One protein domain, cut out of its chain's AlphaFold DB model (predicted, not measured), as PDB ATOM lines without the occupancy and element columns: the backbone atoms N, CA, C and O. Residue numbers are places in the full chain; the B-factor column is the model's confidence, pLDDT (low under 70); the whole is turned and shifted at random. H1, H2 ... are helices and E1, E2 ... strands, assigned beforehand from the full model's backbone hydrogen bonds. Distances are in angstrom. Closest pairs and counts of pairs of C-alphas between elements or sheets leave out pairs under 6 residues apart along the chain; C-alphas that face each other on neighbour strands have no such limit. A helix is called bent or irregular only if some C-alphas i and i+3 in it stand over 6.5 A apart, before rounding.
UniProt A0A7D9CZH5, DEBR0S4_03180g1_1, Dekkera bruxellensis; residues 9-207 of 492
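What this domain is: This is residues 9 to 207 of the 492 residues of the protein "DEBR0S4_03180g1_1" of Dekkera bruxellensis (UniProt A0A7D9CZH5). A small closed barrel of five curved strands, E1 to E5, makes one part of this domain, and four helices, H3 to H6, gather beyond one end of it as the other. H4 packs on the outside of the barrel at E1, H1 runs along the outside elsewhere, and short H2 sits beside the strands. The printed part has 199 residues with six named helices and five named strands, in the order E1 E2 E3 H1 H2 E4 E5 H3 H4 H5 H6, and its class is mixed, helices and strands. Round the mixed barrel run E1, E2, E3, E5, E4 and back to E1, with E3 and E5 parallel and the other neighbours antiparallel. The whole is compact, with a radius of gyration of the C-alphas of 16.5 A and spans of 50 by 38 by 31 A.

Where its parts are: Residues 9 to 25 hold no named element. E1, residues 26 to 40, begins at C-alpha 26 (148.342, 130.326, 166.024), spans 23.2 A and bends by 116 degrees at residue 34. E2 is residues 49 to 55, 19.6 A, and E3 is residues 88 to 93, 16.4 A. H1, residues 94 to 108, begins at C-alpha 94 (132.943, 117.017, 160.528) and is 20.6 A long; it is neither bent nor irregular, but only just: C-alphas 96 and 99 are 6.1 A apart. H2 is residues 122 to 126. E4, residues 129 to 139, 27.7 A, bends by 63 degrees at residue 133, and E5, residues 142 to 152, 27.0 A, bends by 68 degrees at residue 147. H3 is residues 155 to 163, H4 residues 167 to 179, 18.3 A, and H5 residues 184 to 194. H6, residues 196 to 207, is 17.0 A long and ends at C-alpha 207 (146.034, 143.835, 131.087).

How they stand to each other: E1, E2 and E3 form a meander, each strand the antiparallel neighbour of the one before. E1 pairs with E4 over residues 26 to 34, where N 29 and O 134 are 2.9 A apart, and with E2 over residues 34 to 40, where N 53 and O 37 are 2.8 A apart. In the hairpin of E2 and E3, N 50 and O 92 are 2.8 A apart; between parallel E3 and E5, N 91 and O 145 are 2.9 A apart. In the hairpin of E4 and E5, N 146 and O 135 are 2.8 A apart. These N and O pairs are within hydrogen-bond range. H1 is on the barrel, outside it, at a height over the sheet of 8.5 A; its closest C-alphas to E5 are those of Asp 96 and Lys 149, 6.6 A. H2 stands at the sheet's level, with the C-alphas of Leu 36 and Leu 124 the closest to E1, 4.8 A. H4 is outside the barrel over E1, at a height over the sheet of 10.0 A, and runs along it at 23 degrees on the local plane; the closest C-alphas are those of Tyr 32 and Leu 169, 6.4 A. H3 touches H4 at a steep tilt of 59 degrees, opposite ways; the closest C-alphas are those of Ile 162 and Thr 170, 6.3 A. H3 touches H6 at a shallow tilt of 29 degrees, the same way, closest at the C-alphas of Lys 159 and Val 199, 5.3 A. H3 and H5 only just touch, and only at their ends, with 3 pairs of C-alphas within 8 A, the closest those of Ala 155 and Tyr 194, 4.3 A. H1 is apart from H3, H4, H5 and H6. Every O i to N i+4 pair is within hydrogen-bond range in H3, H4, H5 and H6; in H1 it is 9 of 11, and in H2 0 of 1 beside 2 of 2 O i to N i+3 pairs.

The domain as a whole: The C-alphas farthest apart are those of Pro 44 and Gln 205, 54.2 A. The printed part has no cut. The links E2 to E3, of 32 residues, and H1 to H2, of 13, are long. The mean pLDDT of the printed part is 83.0, and 33 residues are under 70, among them 17 to 24 and 198 to 207.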
ATOM      1  N   HIS A   9     147.604 134.568 152.394       87.88
ATOM      2  CA  HIS A   9     147.736 133.398 151.521       87.88
ATOM      3  C   HIS A   9     149.171 132.878 151.508       87.88
ATOM      4  O   HIS A   9     150.108 133.674 151.517       87.88
ATOM      5  N   VAL A  10     149.317 131.556 151.491       88.88
ATOM      6  CA  VAL A  10     150.597 130.837 151.474       88.88
ATOM      7  C   VAL A  10     150.510 129.590 150.595       88.88
ATOM      8  O   VAL A  10     149.420 129.062 150.357       88.88
ATOM      9  N   SER A  11     151.662 129.120 150.123       88.56
ATOM     10  CA  SER A  11     151.851 127.772 149.564       88.56
ATOM     11  C   SER A  11     152.342 126.788 150.633       88.56
ATOM     12  O   SER A  11     152.745 127.195 151.722       88.56
ATOM     13  N   VAL A  12     152.321 125.484 150.339       85.44
ATOM     14  CA  VAL A  12     152.838 124.457 151.266       85.44
ATOM     15  C   VAL A  12     154.342 124.635 151.498       85.44
ATOM     16  O   VAL A  12     154.789 124.540 152.635       85.44
ATOM     17  N   GLU A  13     155.114 124.979 150.466       87.25
ATOM     18  CA  GLU A  13     156.556 125.282 150.568       87.25
ATOM     19  C   GLU A  13     156.901 126.463 151.491       87.25
ATOM     20  O   GLU A  13     158.022 126.515 151.997       87.25
ATOM     21  N   GLU A  14     155.967 127.401 151.691       83.62
ATOM     22  CA  GLU A  14     156.110 128.570 152.577       83.62
ATOM     23  C   GLU A  14     155.772 128.219 154.041       83.62
ATOM     24  O   GLU A  14     155.931 129.040 154.942       83.62
ATOM     25  N   LEU A  15     155.304 126.996 154.311       80.25
ATOM     26  CA  LEU A  15     155.135 126.482 155.666       80.25
ATOM     27  C   LEU A  15     156.464 125.886 156.140       80.25
ATOM     28  O   LEU A  15     156.655 124.671 156.047       80.25
ATOM     29  N   ARG A  16     157.371 126.733 156.639       74.44
ATOM     30  CA  ARG A  16     158.668 126.314 157.199       74.44
ATOM     31  C   ARG A  16     158.855 126.764 158.633       74.44
ATOM     32  O   ARG A  16     158.471 127.871 159.005       74.44
ATOM     33  N   VAL A  17     159.456 125.901 159.441       63.47
ATOM     34  CA  VAL A  17     159.635 126.101 160.885       63.47
ATOM     35  C   VAL A  17     160.475 127.345 161.198       63.47
ATOM     36  O   VAL A  17     160.202 128.014 162.198       63.47
ATOM     37  N   ASP A  18     161.422 127.681 160.323       62.56
ATOM     38  CA  ASP A  18     162.390 128.767 160.518       62.56
ATOM     39  C   ASP A  18     161.889 130.154 160.070       62.56
ATOM     40  O   ASP A  18     162.523 131.160 160.385       62.56
ATOM     41  N   ASP A  19     160.748 130.237 159.377       58.84
ATOM     42  CA  ASP A  19     160.306 131.491 158.751       58.84
ATOM     43  C   ASP A  19     159.599 132.439 159.740       58.84
ATOM     44  O   ASP A  19     159.879 133.638 159.772       58.84
ATOM     45  N   GLU A  20     158.653 131.929 160.543       67.44
ATOM     46  CA  GLU A  20     157.827 132.779 161.430       67.44
ATOM     47  C   GLU A  20     157.031 132.042 162.531       67.44
ATOM     48  O   GLU A  20     156.400 132.692 163.375       67.44
ATOM     49  N   PHE A  21     157.020 130.702 162.552       68.44
ATOM     50  CA  PHE A  21     156.121 129.934 163.418       68.44
ATOM     51  C   PHE A  21     156.747 129.626 164.783       68.44
ATOM     52  O   PHE A  21     157.604 128.754 164.936       68.44
ATOM     53  N   VAL A  22     156.264 130.321 165.812       66.50
ATOM     54  CA  VAL A  22     156.634 130.077 167.208       66.50
ATOM     55  C   VAL A  22     155.722 129.000 167.792       66.50
ATOM     56  O   VAL A  22     154.504 129.053 167.624       66.50
ATOM     57  N   SER A  23     156.311 128.031 168.499       69.12
ATOM     58  CA  SER A  23     155.566 126.943 169.141       69.12
ATOM     59  C   SER A  23     154.462 127.480 170.060       69.12
ATOM     60  O   SER A  23     154.711 128.359 170.885       69.12
ATOM     61  N   GLY A  24     153.246 126.945 169.924       64.06
ATOM     62  CA  GLY A  24     152.076 127.358 170.710       64.06
ATOM     63  C   GLY A  24     151.390 128.646 170.235       64.06
ATOM     64  O   GLY A  24     150.375 129.033 170.817       64.06
ATOM     65  N   ARG A  25     151.894 129.307 169.181       70.62
ATOM     66  CA  ARG A  25     151.208 130.432 168.527       70.62
ATOM     67  C   ARG A  25     150.429 129.972 167.300       70.62
ATOM     68  O   ARG A  25     150.847 129.096 166.551       70.62
ATOM     69  N   GLN A  26     149.290 130.623 167.091       77.50
ATOM     70  CA  GLN A  26     148.342 130.326 166.024       77.50
ATOM     71  C   GLN A  26     148.402 131.397 164.937       77.50
ATOM     72  O   GLN A  26     148.226 132.582 165.216       77.50
ATOM     73  N   TYR A  27     148.609 130.971 163.694       83.38
ATOM     74  CA  TYR A  27     148.799 131.851 162.548       83.38
ATOM     75  C   TYR A  27     147.702 131.595 161.514       83.38
ATOM     76  O   TYR A  27     147.730 130.569 160.832       83.38
ATOM     77  N   PRO A  28     146.721 132.499 161.367       87.06
ATOM     78  CA  PRO A  28     145.698 132.366 160.340       87.06
ATOM     79  C   PRO A  28     146.328 132.385 158.944       87.06
ATOM     80  O   PRO A  28     147.073 133.315 158.611       87.06
ATOM     81  N   ARG A  29     146.031 131.375 158.127       89.06
ATOM     82  CA  ARG A  29     146.557 131.223 156.767       89.06
ATOM     83  C   ARG A  29     145.488 130.710 155.810       89.06
ATOM     84  O   ARG A  29     144.582 129.972 156.201       89.06
ATOM     85  N   LYS A  30     145.629 131.101 154.547       92.75
ATOM     86  CA  LYS A  30     144.837 130.605 153.420       92.75
ATOM     87  C   LYS A  30     145.722 129.884 152.417       92.75
ATOM     88  O   LYS A  30     146.846 130.315 152.189       92.75
ATOM     89  N   LEU A  31     145.201 128.837 151.793       94.38
ATOM     90  CA  LEU A  31     145.873 128.130 150.705       94.38
ATOM     91  C   LEU A  31     144.868 127.660 149.656       94.38
ATOM     92  O   LEU A  31     143.722 127.343 149.981       94.38
ATOM     93  N   TYR A  32     145.322 127.589 148.409       96.56
ATOM     94  CA  TYR A  32     144.601 126.945 147.316       96.56
ATOM     95  C   TYR A  32     145.187 125.560 147.083       96.56
ATOM     96  O   TYR A  32     146.406 125.428 147.006       96.56
ATOM     97  N   ALA A  33     144.338 124.540 146.988       97.06
ATOM     98  CA  ALA A  33     144.807 123.172 146.832       97.06
ATOM     99  C   ALA A  33     143.819 122.272 146.086       97.06
ATOM    100  O   ALA A  33     142.625 122.555 145.979       97.06
ATOM    101  N   LEU A  34     144.353 121.165 145.583       97.06
ATOM    102  CA  LEU A  34     143.634 120.022 145.042       97.06
ATOM    103  C   LEU A  34     143.293 119.056 146.181       97.06
ATOM    104  O   LEU A  34     144.160 118.730 146.994       97.06
ATOM    105  N   VAL A  35     142.052 118.577 146.222       96.75
ATOM    106  CA  VAL A  35     141.612 117.557 147.182       96.75
ATOM    107  C   VAL A  35     142.106 116.179 146.747       96.75
ATOM    108  O   VAL A  35     141.893 115.775 145.606       96.75
ATOM    109  N   LEU A  36     142.748 115.464 147.673       95.00
ATOM    110  CA  LEU A  36     143.272 114.113 147.460       95.00
ATOM    111  C   LEU A  36     142.409 113.046 148.138       95.00
ATOM    112  O   LEU A  36     142.160 111.995 147.564       95.00
ATOM    113  N   SER A  37     141.972 113.298 149.373       94.44
ATOM    114  CA  SER A  37     141.234 112.318 150.179       94.44
ATOM    115  C   SER A  37     140.611 112.979 151.405       94.44
ATOM    116  O   SER A  37     141.036 114.065 151.815       94.44
ATOM    117  N   TYR A  38     139.639 112.318 152.028       93.06
ATOM    118  CA  TYR A  38     139.144 112.689 153.354       93.06
ATOM    119  C   TYR A  38     138.879 111.462 154.233       93.06
ATOM    120  O   TYR A  38     138.569 110.381 153.738       93.06
ATOM    121  N   CYS A  39     138.986 111.641 155.551       88.06
ATOM    122  CA  CYS A  39     138.649 110.623 156.549       88.06
ATOM    123  C   CYS A  39     138.228 111.246 157.887       88.06
ATOM    124  O   CYS A  39     138.503 112.409 158.176       88.06
ATOM    125  N   SER A  40     137.581 110.464 158.740       85.06
ATOM    126  CA  SER A  40     137.331 110.763 160.148       85.06
ATOM    127  C   SER A  40     138.574 110.470 160.980       85.06
ATOM    128  O   SER A  40     139.270 109.479 160.768       85.06
ATOM    129  N   LEU A  41     138.803 111.269 162.020       75.31
ATOM    130  CA  LEU A  41     139.772 110.907 163.049       75.31
ATOM    131  C   LEU A  41     139.198 109.797 163.944       75.31
ATOM    132  O   LEU A  41     138.034 109.844 164.339       75.31
ATOM    133  N   SER A  42     140.016 108.782 164.238       61.22
ATOM    134  CA  SER A  42     139.638 107.597 165.028       61.22
ATOM    135  C   SER A  42     139.849 107.764 166.535       61.22
ATOM    136  O   SER A  42     139.460 106.901 167.319       61.22
ATOM    137  N   ARG A  43     140.482 108.862 166.970       68.94
ATOM    138  CA  ARG A  43     140.772 109.100 168.388       68.94
ATOM    139  C   ARG A  43     139.510 109.571 169.121       68.94
ATOM    140  O   ARG A  43     138.888 110.522 168.648       68.94
ATOM    141  N   PRO A  44     139.187 109.017 170.306       56.22
ATOM    142  CA  PRO A  44     138.012 109.424 171.082       56.22
ATOM    143  C   PRO A  44     137.957 110.931 171.375       56.22
ATOM    144  O   PRO A  44     136.901 111.543 171.277       56.22
ATOM    145  N   SER A  45     139.108 111.560 171.639       60.91
ATOM    146  CA  SER A  45     139.215 113.007 171.884       60.91
ATOM    147  C   SER A  45     139.059 113.883 170.633       60.91
ATOM    148  O   SER A  45     139.088 115.108 170.730       60.91
ATOM    149  N   GLN A  46     138.930 113.280 169.449       67.00
ATOM    150  CA  GLN A  46     138.858 113.965 168.156       67.00
ATOM    151  C   GLN A  46     137.694 113.460 167.295       67.00
ATOM    152  O   GLN A  46     137.701 113.648 166.081       67.00
ATOM    153  N   ILE A  47     136.682 112.841 167.911       69.06
ATOM    154  CA  ILE A  47     135.573 112.200 167.195       69.06
ATOM    155  C   ILE A  47     134.768 113.177 166.321       69.06
ATOM    156  O   ILE A  47     134.197 112.770 165.311       69.06
ATOM    157  N   ASP A  48     134.785 114.469 166.657       80.62
ATOM    158  CA  ASP A  48     134.114 115.540 165.908       80.62
ATOM    159  C   ASP A  48     134.937 116.098 164.742       80.62
ATOM    160  O   ASP A  48     134.478 116.990 164.020       80.62
ATOM    161  N   PHE A  49     136.157 115.603 164.546       83.94
ATOM    162  CA  PHE A  49     137.080 116.098 163.538       83.94
ATOM    163  C   PHE A  49     137.266 115.098 162.394       83.94
ATOM    164  O   PHE A  49     137.151 113.879 162.537       83.94
ATOM    165  N   ALA A  50     137.554 115.657 161.229       88.00
ATOM    166  CA  ALA A  50     137.908 114.962 160.012       88.00
ATOM    167  C   ALA A  50     139.216 115.545 159.471       88.00
ATOM    168  O   ALA A  50     139.566 116.691 159.759       88.00
ATOM    169  N   ASN A  51     139.910 114.748 158.673       89.50
ATOM    170  CA  ASN A  51     141.073 115.177 157.924       89.50
ATOM    171  C   ASN A  51     140.688 115.326 156.464       89.50
ATOM    172  O   ASN A  51     140.042 114.443 155.899       89.50
ATOM    173  N   LEU A  52     141.153 116.407 155.858       92.75
ATOM    174  CA  LEU A  52     141.206 116.573 154.418       92.75
ATOM    175  C   LEU A  52     142.679 116.529 154.006       92.75
ATOM    176  O   LEU A  52     143.491 117.300 154.518       92.75
ATOM    177  N   LEU A  53     143.023 115.610 153.114       94.00
ATOM    178  CA  LEU A  53     144.341 115.544 152.496       94.00
ATOM    179  C   LEU A  53     144.298 116.347 151.204       94.00
ATOM    180  O   LEU A  53     143.424 116.128 150.361       94.00
ATOM    181  N   VAL A  54     145.224 117.291 151.063       95.06
ATOM    182  CA  VAL A  54     145.278 118.200 149.917       95.06
ATOM    183  C   VAL A  54     146.711 118.396 149.430       95.06
ATOM    184  O   VAL A  54     147.661 118.129 150.161       95.06
ATOM    185  N   THR A  55     146.874 118.916 148.216       94.44
ATOM    186  CA  THR A  55     148.176 119.359 147.696       94.44
ATOM    187  C   THR A  55     148.048 120.656 146.903       94.44
ATOM    188  O   THR A  55     147.091 120.840 146.150       94.44
ATOM    189  N   ASP A  56     149.015 121.561 147.048       93.81
ATOM    190  CA  ASP A  56     149.182 122.727 146.169       93.81
ATOM    191  C   ASP A  56     150.321 122.538 145.142       93.81
ATOM    192  O   ASP A  56     150.695 123.490 144.434       93.81
ATOM    193  N   LEU A  57     150.842 121.301 145.069       90.62
ATOM    194  CA  LEU A  57     151.953 120.840 144.231       90.62
ATOM    195  C   LEU A  57     153.314 121.428 144.607       90.62
ATOM    196  O   LEU A  57     154.234 121.450 143.790       90.62
ATOM    197  N   THR A  58     153.440 121.929 145.832       90.12
ATOM    198  CA  THR A  58     154.718 122.317 146.429       90.12
ATOM    199  C   THR A  58     155.000 121.461 147.654       90.12
ATOM    200  O   THR A  58     154.084 120.868 148.223       90.12
ATOM    201  N   SER A  59     156.268 121.375 148.051       85.38
ATOM    202  CA  SER A  59     156.722 120.474 149.112       85.38
ATOM    203  C   SER A  59     157.248 121.233 150.322       85.38
ATOM    204  O   SER A  59     157.974 122.217 150.179       85.38
ATOM    205  N   SER A  60     156.953 120.721 151.517       79.62
ATOM    206  CA  SER A  60     157.597 121.137 152.764       79.62
ATOM    207  C   SER A  60     157.961 119.921 153.615       79.62
ATOM    208  O   SER A  60     157.166 119.001 153.797       79.62
ATOM    209  N   PHE A  61     159.180 119.920 154.157       78.62
ATOM    210  CA  PHE A  61     159.653 118.887 155.089       78.62
ATOM    211  C   PHE A  61     159.164 119.115 156.526       78.62
ATOM    212  O   PHE A  61     159.220 118.209 157.367       78.62
ATOM    213  N   ASP A  62     158.648 120.310 156.791       77.12
ATOM    214  CA  ASP A  62     158.272 120.778 158.117       77.12
ATOM    215  C   ASP A  62     156.804 120.508 158.438       77.12
ATOM    216  O   ASP A  62     156.396 120.547 159.598       77.12
ATOM    217  N   THR A  63     155.991 120.170 157.440       75.25
ATOM    218  CA  THR A  63     154.616 119.722 157.662       75.25
ATOM    219  C   THR A  63     154.591 118.308 158.250       75.25
ATOM    220  O   THR A  63     155.552 117.526 158.181       75.25
ATOM    221  N   PHE A  64     153.486 117.974 158.919       68.94
ATOM    222  CA  PHE A  64     153.284 116.630 159.445       68.94
ATOM    223  C   PHE A  64     153.213 115.608 158.303       68.94
ATOM    224  O   PHE A  64     152.247 115.584 157.543       68.94
ATOM    225  N   ARG A  65     154.218 114.730 158.230       67.38
ATOM    226  CA  ARG A  65     154.270 113.627 157.269       67.38
ATOM    227  C   ARG A  65     153.521 112.427 157.826       67.38
ATOM    228  O   ARG A  65     153.923 111.845 158.836       67.38
ATOM    229  N   ASP A  66     152.450 112.044 157.148       64.25
ATOM    230  CA  ASP A  66     151.779 110.782 157.407       64.25
ATOM    231  C   ASP A  66     152.352 109.721 156.465       64.25
ATOM    232  O   ASP A  66     152.251 109.822 155.249       64.25
ATOM    233  N   ILE A  67     152.979 108.685 157.019       60.88
ATOM    234  CA  ILE A  67     153.559 107.595 156.215       60.88
ATOM    235  C   ILE A  67     152.463 106.908 155.377       60.88
ATOM    236  O   ILE A  67     152.741 106.369 154.313       60.88
ATOM    237  N   SER A  68     151.197 106.968 155.813       65.00
ATOM    238  CA  SER A  68     150.060 106.418 155.063       65.00
ATOM    239  C   SER A  68     149.702 107.186 153.785       65.00
ATOM    240  O   SER A  68     148.815 106.749 153.052       65.00
ATOM    241  N   THR A  69     150.353 108.319 153.505       68.69
ATOM    242  CA  THR A  69     150.152 109.087 152.267       68.69
ATOM    243  C   THR A  69     151.282 108.909 151.253       68.69
ATOM    244  O   THR A  69     151.194 109.456 150.159       68.69
ATOM    245  N   GLU A  70     152.331 108.150 151.585       69.56
ATOM    246  CA  GLU A  70     153.444 107.873 150.669       69.56
ATOM    247  C   GLU A  70     152.999 107.031 149.473       69.56
ATOM    248  O   GLU A  70     152.326 106.014 149.638       69.56
ATOM    249  N   ASN A  71     153.402 107.451 148.270       71.50
ATOM    250  CA  ASN A  71     153.135 106.774 146.997       71.50
ATOM    251  C   ASN A  71     151.653 106.458 146.726       71.50
ATOM    252  O   ASN A  71     151.331 105.541 145.972       71.50
ATOM    253  N   ARG A  72     150.744 107.197 147.363       78.44
ATOM    254  CA  ARG A  72     149.319 106.872 147.376       78.44
ATOM    255  C   ARG A  72     148.519 107.578 146.291       78.44
ATOM    256  O   ARG A  72     147.550 107.022 145.784       78.44
ATOM    257  N   PHE A  73     148.891 108.811 145.969       85.69
ATOM    258  CA  PHE A  73     148.086 109.673 145.112       85.69
ATOM    259  C   PHE A  73     148.827 109.982 143.819       85.69
ATOM    260  O   PHE A  73     149.816 110.706 143.835       85.69
ATOM    261  N   CYS A  74     148.309 109.482 142.702       87.50
ATOM    262  CA  CYS A  74     148.706 109.902 141.361       87.50
ATOM    263  C   CYS A  74     147.675 110.916 140.854       87.50
ATOM    264  O   CYS A  74     146.477 110.626 140.804       87.50
ATOM    265  N   ILE A  75     148.109 112.129 140.505       85.44
ATOM    266  CA  ILE A  75     147.186 113.148 139.973       85.44
ATOM    267  C   ILE A  75     146.725 112.752 138.573       85.44
ATOM    268  O   ILE A  75     145.540 112.884 138.257       85.44
ATOM    269  N   SER A  76     147.651 112.242 137.773       80.81
ATOM    270  CA  SER A  76     147.420 111.698 136.447       80.81
ATOM    271  C   SER A  76     147.869 110.238 136.383       80.81
ATOM    272  O   SER A  76     148.750 109.820 137.129       80.81
ATOM    273  N   ALA A  77     147.293 109.477 135.449       72.81
ATOM    274  CA  ALA A  77     147.756 108.132 135.126       72.81
ATOM    275  C   ALA A  77     149.184 108.092 134.545       72.81
ATOM    276  O   ALA A  77     149.805 107.031 134.548       72.81
ATOM    277  N   THR A  78     149.696 109.213 134.023       69.19
ATOM    278  CA  THR A  78     151.065 109.318 133.495       69.19
ATOM    279  C   THR A  78     152.078 109.794 134.530       69.19
ATOM    280  O   THR A  78     153.270 109.790 134.233       69.19
ATOM    281  N   ASP A  79     151.619 110.203 135.715       72.12
ATOM    282  CA  ASP A  79     152.474 110.760 136.757       72.12
ATOM    283  C   ASP A  79     152.898 109.703 137.772       72.12
ATOM    284  O   ASP A  79     152.122 108.824 138.167       72.12
ATOM    285  N   ASP A  80     154.117 109.873 138.279       77.62
ATOM    286  CA  ASP A  80     154.522 109.234 139.520       77.62
ATOM    287  C   ASP A  80     153.632 109.714 140.675       77.62
ATOM    288  O   ASP A  80     153.051 110.806 140.666       77.62
ATOM    289  N   ALA A  81     153.519 108.874 141.698       82.81
ATOM    290  CA  ALA A  81     152.779 109.238 142.889       82.81
ATOM    291  C   ALA A  81     153.413 110.455 143.586       82.81
ATOM    292  O   ALA A  81     154.634 110.610 143.634       82.81
ATOM    293  N   LEU A  82     152.562 111.302 144.164       81.94
ATOM    294  CA  LEU A  82     152.983 112.481 144.907       81.94
ATOM    295  C   LEU A  82     153.878 112.102 146.087       81.94
ATOM    296  O   LEU A  82     153.564 111.193 146.864       81.94
ATOM    297  N   ASP A  83     154.954 112.868 146.272       82.31
ATOM    298  CA  ASP A  83     155.762 112.773 147.482       82.31
ATOM    299  C   ASP A  83     154.930 113.210 148.692       82.31
ATOM    300  O   ASP A  83     154.202 114.206 148.647       82.31
ATOM    301  N   ALA A  84     155.075 112.506 149.813       78.88
ATOM    302  CA  ALA A  84     154.346 112.806 151.039       78.88
ATOM    303  C   ALA A  84     154.644 114.213 151.583       78.88
ATOM    304  O   ALA A  84     153.816 114.772 152.294       78.88
ATOM    305  N   THR A  85     155.787 114.812 151.225       82.00
ATOM    306  CA  THR A  85     156.117 116.208 151.581       82.00
ATOM    307  C   THR A  85     155.250 117.243 150.859       82.00
ATOM    308  O   THR A  85     155.155 118.385 151.307       82.00
ATOM    309  N   SER A  86     154.604 116.853 149.756       85.44
ATOM    310  CA  SER A  86     153.681 117.695 148.989       85.44
ATOM    311  C   SER A  86     152.224 117.570 149.438       85.44
ATOM    312  O   SER A  86     151.341 118.261 148.920       85.44
ATOM    313  N   ILE A  87     151.960 116.679 150.399       89.00
ATOM    314  CA  ILE A  87     150.628 116.389 150.914       89.00
ATOM    315  C   ILE A  87     150.465 117.102 152.245       89.00
ATOM    316  O   ILE A  87     151.129 116.801 153.236       89.00
ATOM    317  N   LEU A  88     149.529 118.041 152.277       89.62
ATOM    318  CA  LEU A  88     149.145 118.728 153.492       89.62
ATOM    319  C   LEU A  88     147.911 118.064 154.096       89.62
ATOM    320  O   LEU A  88     146.871 117.911 153.451       89.62
ATOM    321  N   LYS A  89     148.017 117.728 155.378       90.19
ATOM    322  CA  LYS A  89     146.889 117.305 156.196       90.19
ATOM    323  C   LYS A  89     146.218 118.515 156.838       90.19
ATOM    324  O   LYS A  89     146.861 119.278 157.559       90.19
ATOM    325  N   ILE A  90     144.919 118.652 156.597       90.06
ATOM    326  CA  ILE A  90     144.082 119.714 157.143       90.06
ATOM    327  C   ILE A  90     143.073 119.110 158.117       90.06
ATOM    328  O   ILE A  90     142.194 118.354 157.707       90.06
ATOM    329  N   ASP A  91     143.161 119.491 159.391       88.62
ATOM    330  CA  ASP A  91     142.179 119.100 160.402       88.62
ATOM    331  C   ASP A  91     140.996 120.089 160.382       88.62
ATOM    332  O   ASP A  91     141.160 121.298 160.605       88.62
ATOM    333  N   LEU A  92     139.781 119.583 160.175       89.75
ATOM    334  CA  LEU A  92     138.536 120.356 160.180       89.75
ATOM    335  C   LEU A  92     137.442 119.651 160.988       89.75
ATOM    336  O   LEU A  92     137.547 118.466 161.292       89.75
ATOM    337  N   ARG A  93     136.377 120.362 161.373       86.50
ATOM    338  CA  ARG A  93     135.242 119.713 162.050       86.50
ATOM    339  C   ARG A  93     134.402 118.957 161.023       86.50
ATOM    340  O   ARG A  93     134.167 119.467 159.930       86.50
ATOM    341  N   LYS A  94     133.852 117.799 161.390       86.75
ATOM    342  CA  LYS A  94     132.943 117.017 160.528       86.75
ATOM    343  C   LYS A  94     131.760 117.841 160.020       86.75
ATOM    344  O   LYS A  94     131.401 117.754 158.851       86.75
ATOM    345  N   ARG A  95     131.214 118.708 160.879       84.81
ATOM    346  CA  ARG A  95     130.134 119.645 160.526       84.81
ATOM    347  C   ARG A  95     130.516 120.661 159.444       84.81
ATOM    348  O   ARG A  95     129.626 121.196 158.801       84.81
ATOM    349  N   ASP A  96     131.808 120.944 159.276       85.06
ATOM    350  CA  ASP A  96     132.324 121.860 158.255       85.06
ATOM    351  C   ASP A  96     132.688 121.092 156.966       85.06
ATOM    352  O   ASP A  96     132.651 121.664 155.878       85.06
ATOM    353  N   LEU A  97     132.974 119.785 157.066       89.19
ATOM    354  CA  LEU A  97     133.210 118.900 155.918       89.19
ATOM    355  C   LEU A  97     131.908 118.529 155.193       89.19
ATOM    356  O   LEU A  97     131.870 118.520 153.965       89.19
ATOM    357  N   GLN A  98     130.833 118.245 155.934       87.12
ATOM    358  CA  GLN A  98     129.564 117.798 155.348       87.12
ATOM    359  C   GLN A  98     128.988 118.788 154.312       87.12
ATOM    360  O   GLN A  98     128.651 118.347 153.213       87.12
ATOM    361  N   PRO A  99     128.928 120.112 154.575       88.25
ATOM    362  CA  PRO A  99     128.460 121.084 153.588       88.25
ATOM    363  C   PRO A  99     129.323 121.112 152.323       88.25
ATOM    364  O   PRO A  99     128.788 121.249 151.225       88.25
ATOM    365  N   PHE A 100     130.641 120.947 152.462       92.12
ATOM    366  CA  PHE A 100     131.547 120.837 151.321       92.12
ATOM    367  C   PHE A 100     131.234 119.599 150.475       92.12
ATOM    368  O   PHE A 100     131.111 119.726 149.261       92.12
ATOM    369  N   LEU A 101     131.040 118.430 151.095       92.38
ATOM    370  CA  LEU A 101     130.699 117.201 150.372       92.38
ATOM    371  C   LEU A 101     129.349 117.323 149.654       92.38
ATOM    372  O   LEU A 101     129.219 116.868 148.520       92.38
ATOM    373  N   THR A 102     128.361 117.987 150.260       90.75
ATOM    374  CA  THR A 102     127.069 118.264 149.613       90.75
ATOM    375  C   THR A 102     127.224 119.180 148.399       90.75
ATOM    376  O   THR A 102     126.672 118.889 147.339       90.75
ATOM    377  N   GLN A 103     128.003 120.260 148.520       91.06
ATOM    378  CA  GLN A 103     128.288 121.162 147.399       91.06
ATOM    379  C   GLN A 103     129.049 120.443 146.281       91.06
ATOM    380  O   GLN A 103     128.666 120.531 145.118       91.06
ATOM    381  N   ALA A 104     130.088 119.683 146.633       92.19
ATOM    382  CA  ALA A 104     130.860 118.896 145.685       92.19
ATOM    383  C   ALA A 104     129.975 117.877 144.958       92.19
ATOM    384  O   ALA A 104     130.046 117.783 143.736       92.19
ATOM    385  N   SER A 105     129.085 117.189 145.683       91.38
ATOM    386  CA  SER A 105     128.157 116.211 145.104       91.38
ATOM    387  C   SER A 105     127.266 116.827 144.025       91.38
ATOM    388  O   SER A 105     127.041 116.209 142.987       91.38
ATOM    389  N   ALA A 106     126.799 118.062 144.241       89.62
ATOM    390  CA  ALA A 106     126.004 118.793 143.259       89.62
ATOM    391  C   ALA A 106     126.823 119.195 142.020       89.62
ATOM    392  O   ALA A 106     126.306 119.159 140.907       89.62
ATOM    393  N   VAL A 107     128.101 119.549 142.197       88.44
ATOM    394  CA  VAL A 107     128.993 119.949 141.094       88.44
ATOM    395  C   VAL A 107     129.398 118.763 140.223       88.44
ATOM    396  O   VAL A 107     129.498 118.907 139.007       88.44
ATOM    397  N   VAL A 108     129.639 117.596 140.823       89.88
ATOM    398  CA  VAL A 108     130.134 116.411 140.097       89.88
ATOM    399  C   VAL A 108     129.057 115.378 139.789       89.88
ATOM    400  O   VAL A 108     129.344 114.372 139.150       89.88
ATOM    401  N   ASN A 109     127.820 115.631 140.223       87.81
ATOM    402  CA  ASN A 109     126.687 114.717 140.095       87.81
ATOM    403  C   ASN A 109     127.007 113.293 140.601       87.81
ATOM    404  O   ASN A 109     126.692 112.292 139.959       87.81
ATOM    405  N   LYS A 110     127.666 113.218 141.761       89.38
ATOM    406  CA  LYS A 110     128.113 111.986 142.427       89.38
ATOM    407  C   LYS A 110     127.855 112.128 143.918       89.38
ATOM    408  O   LYS A 110     128.116 113.185 144.480       89.38
ATOM    409  N   GLN A 111     127.340 111.090 144.570       89.44
ATOM    410  CA  GLN A 111     127.172 111.109 146.024       89.44
ATOM    411  C   GLN A 111     128.477 110.704 146.705       89.44
ATOM    412  O   GLN A 111     129.016 109.634 146.426       89.44
ATOM    413  N   PHE A 112     128.962 111.544 147.618       91.44
ATOM    414  CA  PHE A 112     130.105 111.210 148.461       91.44
ATOM    415  C   PHE A 112     129.651 110.569 149.776       91.44
ATOM    416  O   PHE A 112     128.707 111.071 150.398       91.44
ATOM    417  N   PRO A 113     130.307 109.485 150.228       88.81
ATOM    418  CA  PRO A 113     130.005 108.901 151.525       88.81
ATOM    419  C   PRO A 113     130.335 109.873 152.674       88.81
ATOM    420  O   PRO A 113     131.175 110.764 152.536       88.81
ATOM    421  N   PRO A 114     129.685 109.726 153.840       85.69
ATOM    422  CA  PRO A 114     130.083 110.469 155.031       85.69
ATOM    423  C   PRO A 114     131.508 110.076 155.464       85.69
ATOM    424  O   PRO A 114     131.940 108.950 155.203       85.69
ATOM    425  N   PRO A 115     132.244 110.956 156.168       82.62
ATOM    426  CA  PRO A 115     133.602 110.655 156.616       82.62
ATOM    427  C   PRO A 115     133.610 109.468 157.592       82.62
ATOM    428  O   PRO A 115     133.109 109.577 158.714       82.62
ATOM    429  N   SER A 116     134.222 108.357 157.183       83.00
ATOM    430  CA  SER A 116     134.486 107.181 158.018       83.00
ATOM    431  C   SER A 116     135.951 107.156 158.465       83.00
ATOM    432  O   SER A 116     136.742 108.000 158.058       83.00
ATOM    433  N   ILE A 117     136.322 106.240 159.367       78.25
ATOM    434  CA  ILE A 117     137.729 106.084 159.789       78.25
ATOM    435  C   ILE A 117     138.612 105.755 158.579       78.25
ATOM    436  O   ILE A 117     139.742 106.238 158.489       78.25
ATOM    437  N   ASP A 118     138.060 104.985 157.645       80.88
ATOM    438  CA  ASP A 118     138.697 104.694 156.379       80.88
ATOM    439  C   ASP A 118     138.639 105.918 155.467       80.88
ATOM    440  O   ASP A 118     137.646 106.626 155.326       80.88
ATOM    441  N   SER A 119     139.771 106.187 154.854       87.06
ATOM    442  CA  SER A 119     139.960 107.262 153.889       87.06
ATOM    443  C   SER A 119     139.280 106.983 152.558       87.06
ATOM    444  O   SER A 119     139.425 105.891 152.012       87.06
ATOM    445  N   PHE A 120     138.620 108.003 152.018       89.12
ATOM    446  CA  PHE A 120     137.953 107.956 150.725       89.12
ATOM    447  C   PHE A 120     138.779 108.691 149.660       89.12
ATOM    448  O   PHE A 120     138.706 109.915 149.538       89.12
ATOM    449  N   ASP A 121     139.574 107.937 148.901       90.69
ATOM    450  CA  ASP A 121     140.518 108.481 147.908       90.69
ATOM    451  C   ASP A 121     139.898 108.716 146.534       90.69
ATOM    452  O   ASP A 121     140.398 109.532 145.766       90.69
ATOM    453  N   GLU A 122     138.785 108.047 146.228       90.00
ATOM    454  CA  GLU A 122     138.090 108.153 144.937       90.00
ATOM    455  C   GLU A 122     137.625 109.589 144.633       90.00
ATOM    456  O   GLU A 122     137.331 109.928 143.490       90.00
ATOM    457  N   ILE A 123     137.581 110.468 145.642       92.44
ATOM    458  CA  ILE A 123     137.341 111.904 145.455       92.44
ATOM    459  C   ILE A 123     138.439 112.595 144.623       92.44
ATOM    460  O   ILE A 123     138.185 113.634 144.014       92.44
ATOM    461  N   LEU A 124     139.656 112.038 144.556       94.19
ATOM    462  CA  LEU A 124     140.743 112.568 143.728       94.19
ATOM    463  C   LEU A 124     140.419 112.487 142.231       94.19
ATOM    464  O   LEU A 124     140.860 113.340 141.455       94.19
ATOM    465  N   GLU A 125     139.664 111.480 141.795       90.50
ATOM    466  CA  GLU A 125     139.248 111.337 140.392       90.50
ATOM    467  C   GLU A 125     138.414 112.537 139.937       90.50
ATOM    468  O   GLU A 125     138.507 112.977 138.793       90.50
ATOM    469  N   ASP A 126     137.688 113.140 140.878       91.50
ATOM    470  CA  ASP A 126     136.835 114.289 140.638       91.50
ATOM    471  C   ASP A 126     137.614 115.610 140.534       91.50
ATOM    472  O   ASP A 126     137.018 116.615 140.170       91.50
ATOM    473  N   LYS A 127     138.921 115.660 140.832       93.62
ATOM    474  CA  LYS A 127     139.787 116.857 140.698       93.62
ATOM    475  C   LYS A 127     139.173 118.150 141.271       93.62
ATOM    476  O   LYS A 127     139.137 119.210 140.634       93.62
ATOM    477  N   LEU A 128     138.646 118.053 142.490       95.31
ATOM    478  CA  LEU A 128     138.027 119.171 143.202       95.31
ATOM    479  C   LEU A 128     139.091 120.126 143.754       95.31
ATOM    480  O   LEU A 128     140.036 119.697 144.416       95.31
ATOM    481  N   LEU A 129     138.922 121.423 143.499       96.69
ATOM    482  CA  LEU A 129     139.818 122.472 143.981       96.69
ATOM    483  C   LEU A 129     139.173 123.234 145.132       96.69
ATOM    484  O   LEU A 129     137.981 123.535 145.093       96.69
ATOM    485  N   VAL A 130     139.963 123.574 146.146       96.25
ATOM    486  CA  VAL A 130     139.480 124.252 147.351       96.25
ATOM    487  C   VAL A 130     140.358 125.435 147.740       96.25
ATOM    488  O   VAL A 130     141.569 125.432 147.528       96.25
ATOM    489  N   GLU A 131     139.739 126.435 148.364       95.50
ATOM    490  CA  GLU A 131     140.415 127.368 149.265       95.50
ATOM    491  C   GLU A 131     140.237 126.850 150.692       95.50
ATOM    492  O   GLU A 131     139.107 126.711 151.171       95.50
ATOM    493  N   ALA A 132     141.337 126.576 151.388       93.75
ATOM    494  CA  ALA A 132     141.312 126.257 152.807       93.75
ATOM    495  C   ALA A 132     141.801 127.458 153.617       93.75
ATOM    496  O   ALA A 132     142.901 127.964 153.404       93.75
ATOM    497  N   ASN A 133     140.978 127.907 154.560       92.00
ATOM    498  CA  ASN A 133     141.277 128.992 155.484       92.00
ATOM    499  C   ASN A 133     141.297 128.438 156.906       92.00
ATOM    500  O   ASN A 133     140.253 128.052 157.430       92.00
ATOM    501  N   GLY A 134     142.464 128.393 157.533       89.06
ATOM    502  CA  GLY A 134     142.614 127.802 158.855       89.06
ATOM    503  C   GLY A 134     143.762 128.403 159.635       89.06
ATOM    504  O   GLY A 134     144.238 129.501 159.353       89.06
ATOM    505  N   VAL A 135     144.166 127.677 160.666       85.81
ATOM    506  CA  VAL A 135     145.207 128.093 161.590       85.81
ATOM    507  C   VAL A 135     146.393 127.164 161.440       85.81
ATOM    508  O   VAL A 135     146.269 125.951 161.606       85.81
ATOM    509  N   VAL A 136     147.543 127.762 161.170       85.38
ATOM    510  CA  VAL A 136     148.832 127.097 161.212       85.38
ATOM    511  C   VAL A 136     149.384 127.201 162.627       85.38
ATOM    512  O   VAL A 136     149.412 128.280 163.215       85.38
ATOM    513  N   ASP A 137     149.781 126.064 163.179       78.12
ATOM    514  CA  ASP A 137     150.337 125.938 164.522       78.12
ATOM    515  C   ASP A 137     151.595 125.073 164.459       78.12
ATOM    516  O   ASP A 137     151.600 124.015 163.817       78.12
ATOM    517  N   ARG A 138     152.658 125.527 165.123       77.56
ATOM    518  CA  ARG A 138     153.883 124.746 165.285       77.56
ATOM    519  C   ARG A 138     153.792 123.978 166.591       77.56
ATOM    520  O   ARG A 138     153.654 124.560 167.665       77.56
ATOM    521  N   PHE A 139     153.969 122.669 166.499       69.12
ATOM    522  CA  PHE A 139     154.147 121.816 167.661       69.12
ATOM    523  C   PHE A 139     155.414 120.988 167.480       69.12
ATOM    524  O   PHE A 139     155.501 120.164 166.568       69.12
ATOM    525  N   ARG A 140     156.396 121.214 168.364       71.06
ATOM    526  CA  ARG A 140     157.774 120.714 168.207       71.06
ATOM    527  C   ARG A 140     158.349 121.180 166.865       71.06
ATOM    528  O   ARG A 140     158.262 122.365 166.558       71.06
ATOM    529  N   ASP A 141     158.861 120.265 166.053       70.44
ATOM    530  CA  ASP A 141     159.476 120.560 164.754       70.44
ATOM    531  C   ASP A 141     158.520 120.274 163.596       70.44
ATOM    532  O   ASP A 141     158.940 119.915 162.498       70.44
ATOM    533  N   LYS A 142     157.207 120.351 163.862       77.44
ATOM    534  CA  LYS A 142     156.173 120.098 162.865       77.44
ATOM    535  C   LYS A 142     155.117 121.184 162.826       77.44
ATOM    536  O   LYS A 142     154.673 121.701 163.853       77.44
ATOM    537  N   ILE A 143     154.694 121.476 161.606       77.75
ATOM    538  CA  ILE A 143     153.640 122.417 161.279       77.75
ATOM    539  C   ILE A 143     152.344 121.648 161.045       77.75
ATOM    540  O   ILE A 143     152.291 120.681 160.280       77.75
ATOM    541  N   TYR A 144     151.288 122.108 161.707       83.62
ATOM    542  CA  TYR A 144     149.944 121.570 161.590       83.62
ATOM    543  C   TYR A 144     148.992 122.627 161.050       83.62
ATOM    544  O   TYR A 144     148.997 123.763 161.523       83.62
ATOM    545  N   PHE A 145     148.117 122.229 160.127       86.62
ATOM    546  CA  PHE A 145     147.033 123.067 159.629       86.62
ATOM    547  C   PHE A 145     145.710 122.595 160.234       86.62
ATOM    548  O   PHE A 145     145.219 121.511 159.925       86.62
ATOM    549  N   LYS A 146     145.136 123.389 161.138       87.12
ATOM    550  CA  LYS A 146     143.980 122.996 161.953       87.12
ATOM    551  C   LYS A 146     142.842 124.000 161.849       87.12
ATOM    552  O   LYS A 146     143.034 125.158 161.481       87.12
ATOM    553  N   ARG A 147     141.650 123.564 162.273       80.00
ATOM    554  CA  ARG A 147     140.435 124.394 162.388       80.00
ATOM    555  C   ARG A 147     140.081 125.079 161.064       80.00
ATOM    556  O   ARG A 147     139.619 126.218 161.058       80.00
ATOM    557  N   ALA A 148     140.332 124.389 159.956       86.12
ATOM    558  CA  ALA A 148     140.126 124.958 158.640       86.12
ATOM    559  C   ALA A 148     138.642 125.026 158.279       86.12
ATOM    560  O   ALA A 148     137.880 124.091 158.527       86.12
ATOM    561  N   LYS A 149     138.256 126.123 157.634       89.19
ATOM    562  CA  LYS A 149     137.052 126.220 156.816       89.19
ATOM    563  C   LYS A 149     137.464 126.056 155.364       89.19
ATOM    564  O   LYS A 149     138.406 126.708 154.916       89.19
ATOM    565  N   ILE A 150     136.751 125.202 154.648       93.19
ATOM    566  CA  ILE A 150     137.017 124.908 153.243       93.19
ATOM    567  C   ILE A 150     135.919 125.504 152.369       93.19
ATOM    568  O   ILE A 150     134.745 125.509 152.738       93.19
ATOM    569  N   ARG A 151     136.316 126.028 151.214       92.88
ATOM    570  CA  ARG A 151     135.425 126.533 150.173       92.88
ATOM    571  C   ARG A 151     135.771 125.829 148.872       92.88
ATOM    572  O   ARG A 151     136.929 125.848 148.469       92.88
ATOM    573  N   LEU A 152     134.772 125.246 148.218       94.56
ATOM    574  CA  LEU A 152     134.931 124.709 146.872       94.56
ATOM    575  C   LEU A 152     135.152 125.861 145.884       94.56
ATOM    576  O   LEU A 152     134.431 126.858 145.927       94.56
ATOM    577  N   LEU A 153     136.157 125.736 145.021       93.81
ATOM    578  CA  LEU A 153     136.397 126.699 143.953       93.81
ATOM    579  C   LEU A 153     135.532 126.339 142.751       93.81
ATOM    580  O   LEU A 153     135.501 125.186 142.331       93.81
ATOM    581  N   ASP A 154     134.878 127.335 142.168       90.69
ATOM    582  CA  ASP A 154     134.194 127.210 140.886       90.69
ATOM    583  C   ASP A 154     134.875 128.084 139.819       90.69
ATOM    584  O   ASP A 154     135.755 128.901 140.109       90.69
ATOM    585  N   ALA A 155     134.476 127.908 138.558       89.56
ATOM    586  CA  ALA A 155     135.037 128.675 137.447       89.56
ATOM    587  C   ALA A 155     134.839 130.193 137.610       89.56
ATOM    588  O   ALA A 155     135.701 130.977 137.207       89.56
ATOM    589  N   SER A 156     133.724 130.622 138.212       88.81
ATOM    590  CA  SER A 156     133.402 132.040 138.394       88.81
ATOM    591  C   SER A 156     134.330 132.702 139.413       88.81
ATOM    592  O   SER A 156     134.878 133.772 139.140       88.81
ATOM    593  N   PHE A 157     134.591 132.016 140.527       90.88
ATOM    594  CA  PHE A 157     135.520 132.416 141.571       90.88
ATOM    595  C   PHE A 157     136.942 132.494 141.026       90.88
ATOM    596  O   PHE A 157     137.636 133.491 141.224       90.88
ATOM    597  N   ILE A 158     137.373 131.457 140.301       90.12
ATOM    598  CA  ILE A 158     138.717 131.404 139.724       90.12
ATOM    599  C   ILE A 158     138.923 132.558 138.740       90.12
ATOM    600  O   ILE A 158     139.946 133.245 138.785       90.12
ATOM    601  N   LYS A 159     137.924 132.821 137.892       88.44
ATOM    602  CA  LYS A 159     137.952 133.928 136.936       88.44
ATOM    603  C   LYS A 159     138.041 135.288 137.622       88.44
ATOM    604  O   LYS A 159     138.879 136.092 137.218       88.44
ATOM    605  N   SER A 160     137.210 135.553 138.632       88.62
ATOM    606  CA  SER A 160     137.212 136.848 139.322       88.62
ATOM    607  C   SER A 160     138.534 137.107 140.046       88.62
ATOM    608  O   SER A 160     139.145 138.150 139.840       88.62
ATOM    609  N   HIS A 161     139.048 136.124 140.789       88.19
ATOM    610  CA  HIS A 161     140.266 136.293 141.589       88.19
ATOM    611  C   HIS A 161     141.524 136.409 140.718       88.19
ATOM    612  O   HIS A 161     142.429 137.185 141.026       88.19
ATOM    613  N   ILE A 162     141.580 135.710 139.576       86.56
ATOM    614  CA  ILE A 162     142.664 135.907 138.601       86.56
ATOM    615  C   ILE A 162     142.597 137.310 137.980       86.56
ATOM    616  O   ILE A 162     143.639 137.945 137.808       86.56
ATOM    617  N   GLN A 163     141.403 137.823 137.667       83.88
ATOM    618  CA  GLN A 163     141.236 139.183 137.134       83.88
ATOM    619  C   GLN A 163     141.608 140.266 138.156       83.88
ATOM    620  O   GLN A 163     142.172 141.292 137.776       83.88
ATOM    621  N   GLU A 164     141.357 140.016 139.440       86.00
ATOM    622  CA  GLU A 164     141.779 140.864 140.563       86.00
ATOM    623  C   GLU A 164     143.291 140.789 140.845       86.00
ATOM    624  O   GLU A 164     143.832 141.619 141.575       86.00
ATOM    625  N   GLY A 165     144.004 139.848 140.216       83.69
ATOM    626  CA  GLY A 165     145.456 139.730 140.304       83.69
ATOM    627  C   GLY A 165     145.955 138.830 141.434       83.69
ATOM    628  O   GLY A 165     147.087 139.017 141.890       83.69
ATOM    629  N   ASP A 166     145.161 137.847 141.874       88.50
ATOM    630  CA  ASP A 166     145.595 136.849 142.855       88.50
ATOM    631  C   ASP A 166     146.757 135.999 142.306       88.50
ATOM    632  O   ASP A 166     146.612 135.110 141.453       88.50
ATOM    633  N   LYS A 167     147.956 136.290 142.818       89.56
ATOM    634  CA  LYS A 167     149.200 135.629 142.413       89.56
ATOM    635  C   LYS A 167     149.283 134.187 142.910       89.56
ATOM    636  O   LYS A 167     149.888 133.370 142.216       89.56
ATOM    637  N   TYR A 168     148.719 133.873 144.075       90.94
ATOM    638  CA  TYR A 168     148.788 132.532 144.659       90.94
ATOM    639  C   TYR A 168     147.893 131.574 143.884       90.94
ATOM    640  O   TYR A 168     148.359 130.513 143.466       90.94
ATOM    641  N   LEU A 169     146.663 131.994 143.583       92.94
ATOM    642  CA  LEU A 169     145.745 131.219 142.754       92.94
ATOM    643  C   LEU A 169     146.310 130.991 141.347       92.94
ATOM    644  O   LEU A 169     146.322 129.869 140.841       92.94
ATOM    645  N   THR A 170     146.855 132.049 140.736       90.19
ATOM    646  CA  THR A 170     147.487 131.971 139.411       90.19
ATOM    647  C   THR A 170     148.653 130.979 139.391       90.19
ATOM    648  O   THR A 170     148.768 130.182 138.458       90.19
ATOM    649  N   LYS A 171     149.538 131.021 140.397       91.81
ATOM    650  CA  LYS A 171     150.671 130.090 140.510       91.81
ATOM    651  C   LYS A 171     150.194 128.654 140.710       91.81
ATOM    652  O   LYS A 171     150.683 127.770 140.015       91.81
ATOM    653  N   PHE A 172     149.237 128.440 141.612       94.75
ATOM    654  CA  PHE A 172     148.669 127.123 141.889       94.75
ATOM    655  C   PHE A 172     148.084 126.481 140.624       94.75
ATOM    656  O   PHE A 172     148.469 125.369 140.267       94.75
ATOM    657  N   ILE A 173     147.238 127.204 139.885       92.50
ATOM    658  CA  ILE A 173     146.622 126.672 138.663       92.50
ATOM    659  C   ILE A 173     147.674 126.385 137.586       92.50
ATOM    660  O   ILE A 173     147.608 125.346 136.936       92.50
ATOM    661  N   LYS A 174     148.679 127.255 137.417       89.81
ATOM    662  CA  LYS A 174     149.773 126.998 136.466       89.81
ATOM    663  C   LYS A 174     150.547 125.727 136.807       89.81
ATOM    664  O   LYS A 174     150.851 124.965 135.896       89.81
ATOM    665  N   ARG A 175     150.845 125.489 138.090       91.12
ATOM    666  CA  ARG A 175     151.484 124.240 138.535       91.12
ATOM    667  C   ARG A 175     150.602 123.035 138.233       91.12
ATOM    668  O   ARG A 175     151.101 122.057 137.693       91.12
ATOM    669  N   LEU A 176     149.298 123.135 138.492       91.56
ATOM    670  CA  LEU A 176     148.351 122.059 138.196       91.56
ATOM    671  C   LEU A 176     148.323 121.722 136.703       91.56
ATOM    672  O   LEU A 176     148.484 120.564 136.345       91.56
ATOM    673  N   GLN A 177     148.218 122.730 135.834       87.81
ATOM    674  CA  GLN A 177     148.242 122.537 134.380       87.81
ATOM    675  C   GLN A 177     149.571 121.975 133.865       87.81
ATOM    676  O   GLN A 177     149.588 121.258 132.868       87.81
ATOM    677  N   GLN A 178     150.691 122.329 134.502       86.56
ATOM    678  CA  GLN A 178     151.997 121.762 134.169       86.56
ATOM    679  C   GLN A 178     152.066 120.285 134.550       86.56
ATOM    680  O   GLN A 178     152.521 119.487 133.738       86.56
ATOM    681  N   HIS A 179     151.582 119.941 135.742       84.56
ATOM    682  CA  HIS A 179     151.592 118.576 136.258       84.56
ATOM    683  C   HIS A 179     150.686 117.653 135.437       84.56
ATOM    684  O   HIS A 179     151.042 116.520 135.172       84.56
ATOM    685  N   THR A 180     149.541 118.145 134.959       86.00
ATOM    686  CA  THR A 180     148.588 117.321 134.199       86.00
ATOM    687  C   THR A 180     148.781 117.392 132.687       86.00
ATOM    688  O   THR A 180     147.969 116.841 131.949       86.00
ATOM    689  N   ARG A 181     149.814 118.080 132.183       81.25
ATOM    690  CA  ARG A 181     149.959 118.464 130.765       81.25
ATOM    691  C   ARG A 181     149.847 117.298 129.778       81.25
ATOM    692  O   ARG A 181     149.236 117.466 128.722       81.25
ATOM    693  N   ASP A 182     150.419 116.149 130.114       79.69
ATOM    694  CA  ASP A 182     150.504 115.009 129.197       79.69
ATOM    695  C   ASP A 182     149.275 114.086 129.271       79.69
ATOM    696  O   ASP A 182     149.033 113.277 128.371       79.69
ATOM    697  N   ASP A 183     148.406 114.300 130.260       84.81
ATOM    698  CA  ASP A 183     147.159 113.568 130.440       84.81
ATOM    699  C   ASP A 183     145.971 114.336 129.871       84.81
ATOM    700  O   ASP A 183     145.366 115.222 130.486       84.81
ATOM    701  N   LYS A 184     145.615 113.972 128.638       85.12
ATOM    702  CA  LYS A 184     144.500 114.590 127.915       85.12
ATOM    703  C   LYS A 184     143.165 114.430 128.643       85.12
ATOM    704  O   LYS A 184     142.338 115.331 128.527       85.12
ATOM    705  N   ALA A 185     142.947 113.330 129.367       85.88
ATOM    706  CA  ALA A 185     141.686 113.083 130.058       85.88
ATOM    707  C   ALA A 185     141.550 114.008 131.272       85.88
ATOM    708  O   ALA A 185     140.542 114.707 131.406       85.88
ATOM    709  N   VAL A 186     142.598 114.096 132.096       87.12
ATOM    710  CA  VAL A 186     142.619 115.001 133.254       87.12
ATOM    711  C   VAL A 186     142.557 116.462 132.809       87.12
ATOM    712  O   VAL A 186     141.781 117.240 133.364       87.12
ATOM    713  N   ASN A 187     143.290 116.844 131.761       85.88
ATOM    714  CA  ASN A 187     143.211 118.201 131.216       85.88
ATOM    715  C   ASN A 187     141.824 118.538 130.665       85.88
ATOM    716  O   ASN A 187     141.349 119.657 130.865       85.88
ATOM    717  N   ALA A 188     141.165 117.605 129.972       86.38
ATOM    718  CA  ALA A 188     139.809 117.813 129.476       86.38
ATOM    719  C   ALA A 188     138.816 118.011 130.631       86.38
ATOM    720  O   ALA A 188     138.000 118.928 130.569       86.38
ATOM    721  N   LEU A 189     138.930 117.215 131.702       90.00
ATOM    722  CA  LEU A 189     138.115 117.346 132.914       90.00
ATOM    723  C   LEU A 189     138.331 118.695 133.616       90.00
ATOM    724  O   LEU A 189     137.378 119.381 133.981       90.00
ATOM    725  N   LEU A 190     139.589 119.093 133.801       90.38
ATOM    726  CA  LEU A 190     139.936 120.358 134.440       90.38
ATOM    727  C   LEU A 190     139.464 121.565 133.616       90.38
ATOM    728  O   LEU A 190     138.913 122.518 134.172       90.38
ATOM    729  N   ASN A 191     139.632 121.522 132.293       87.88
ATOM    730  CA  ASN A 191     139.191 122.598 131.408       87.88
ATOM    731  C   ASN A 191     137.667 122.678 131.288       87.88
ATOM    732  O   ASN A 191     137.144 123.788 131.260       87.88
ATOM    733  N   SER A 192     136.952 121.550 131.248       88.00
ATOM    734  CA  SER A 192     135.484 121.563 131.194       88.00
ATOM    735  C   SER A 192     134.864 122.108 132.479       88.00
ATOM    736  O   SER A 192     133.818 122.746 132.426       88.00
ATOM    737  N   ARG A 193     135.519 121.894 133.625       89.19
ATOM    738  CA  ARG A 193     135.020 122.335 134.928       89.19
ATOM    739  C   ARG A 193     135.385 123.772 135.278       89.19
ATOM    740  O   ARG A 193     134.554 124.503 135.808       89.19
ATOM    741  N   TYR A 194     136.637 124.160 135.047       90.31
ATOM    742  CA  TYR A 194     137.175 125.435 135.533       90.31
ATOM    743  C   TYR A 194     137.475 126.439 134.418       90.31
ATOM    744  O   TYR A 194     137.856 127.572 134.714       90.31
ATOM    745  N   HIS A 195     137.317 126.050 133.147       86.06
ATOM    746  CA  HIS A 195     137.541 126.902 131.975       86.06
ATOM    747  C   HIS A 195     138.904 127.610 131.981       86.06
ATOM    748  O   HIS A 195     139.013 128.769 131.581       86.06
ATOM    749  N   PHE A 196     139.966 126.929 132.434       81.06
ATOM    750  CA  PHE A 196     141.269 127.565 132.661       81.06
ATOM    751  C   PHE A 196     141.790 128.340 131.447       81.06
ATOM    752  O   PHE A 196     142.331 129.434 131.606       81.06
ATOM    753  N   GLN A 197     141.589 127.815 130.237       72.94
ATOM    754  CA  GLN A 197     142.021 128.473 129.007       72.94
ATOM    755  C   GLN A 197     141.339 129.840 128.805       72.94
ATOM    756  O   GLN A 197     142.018 130.846 128.613       72.94
ATOM    757  N   GLU A 198     140.019 129.920 128.989       67.69
ATOM    758  CA  GLU A 198     139.262 131.178 128.901       67.69
ATOM    759  C   GLU A 198     139.624 132.161 130.025       67.69
ATOM    760  O   GLU A 198     139.653 133.384 129.832       67.69
ATOM    761  N   VAL A 199     139.912 131.639 131.218       65.50
ATOM    762  CA  VAL A 199     140.283 132.454 132.377       65.50
ATOM    763  C   VAL A 199     141.629 133.147 132.154       65.50
ATOM    764  O   VAL A 199     141.742 134.358 132.373       65.50
ATOM    765  N   PHE A 200     142.636 132.435 131.648       66.44
ATOM    766  CA  PHE A 200     143.937 133.044 131.368       66.44
ATOM    767  C   PHE A 200     143.921 133.935 130.121       66.44
ATOM    768  O   PHE A 200     144.516 135.017 130.152       66.44
ATOM    769  N   ASP A 201     143.179 133.574 129.073       62.06
ATOM    770  CA  ASP A 201     143.064 134.398 127.863       62.06
ATOM    771  C   ASP A 201     142.346 135.733 128.134       62.06
ATOM    772  O   ASP A 201     142.762 136.790 127.646       62.06
ATOM    773  N   SER A 202     141.316 135.734 128.990       57.28
ATOM    774  CA  SER A 202     140.603 136.959 129.386       57.28
ATOM    775  C   SER A 202     141.435 137.890 130.284       57.28
ATOM    776  O   SER A 202     141.331 139.116 130.165       57.28
ATOM    777  N   SER A 203     142.331 137.344 131.115       56.16
ATOM    778  CA  SER A 203     143.272 138.136 131.927       56.16
ATOM    779  C   SER A 203     144.285 138.924 131.070       56.16
ATOM    780  O   SER A 203     144.613 140.078 131.379       56.16
ATOM    781  N   ASN A 204     144.702 138.358 129.928       52.78
ATOM    782  CA  ASN A 204     145.576 139.014 128.950       52.78
ATOM    783  C   ASN A 204     144.867 140.167 128.214       52.78
ATOM    784  O   ASN A 204     145.482 141.196 127.921       52.78
ATOM    785  N   GLN A 205     143.559 140.052 127.959       49.94
ATOM    786  CA  GLN A 205     142.785 141.141 127.349       49.94
ATOM    787  C   GLN A 205     142.597 142.335 128.302       49.94
ATOM    788  O   GLN A 205     142.614 143.490 127.866       49.94
ATOM    789  N   TYR A 206     142.454 142.089 129.608       44.19
ATOM    790  CA  TYR A 206     142.267 143.154 130.598       44.19
ATOM    791  C   TYR A 206     143.571 143.903 130.912       44.19
ATOM    792  O   TYR A 206     143.576 145.134 130.995       44.19
ATOM    793  N   THR A 207     144.707 143.199 130.976       42.97
ATOM    794  CA  THR A 207     146.034 143.835 131.087       42.97
ATOM    795  C   THR A 207     146.374 144.690 129.861       42.97
ATOM    796  O   THR A 207     147.002 145.741 130.009       42.97
TER     797      THR A 207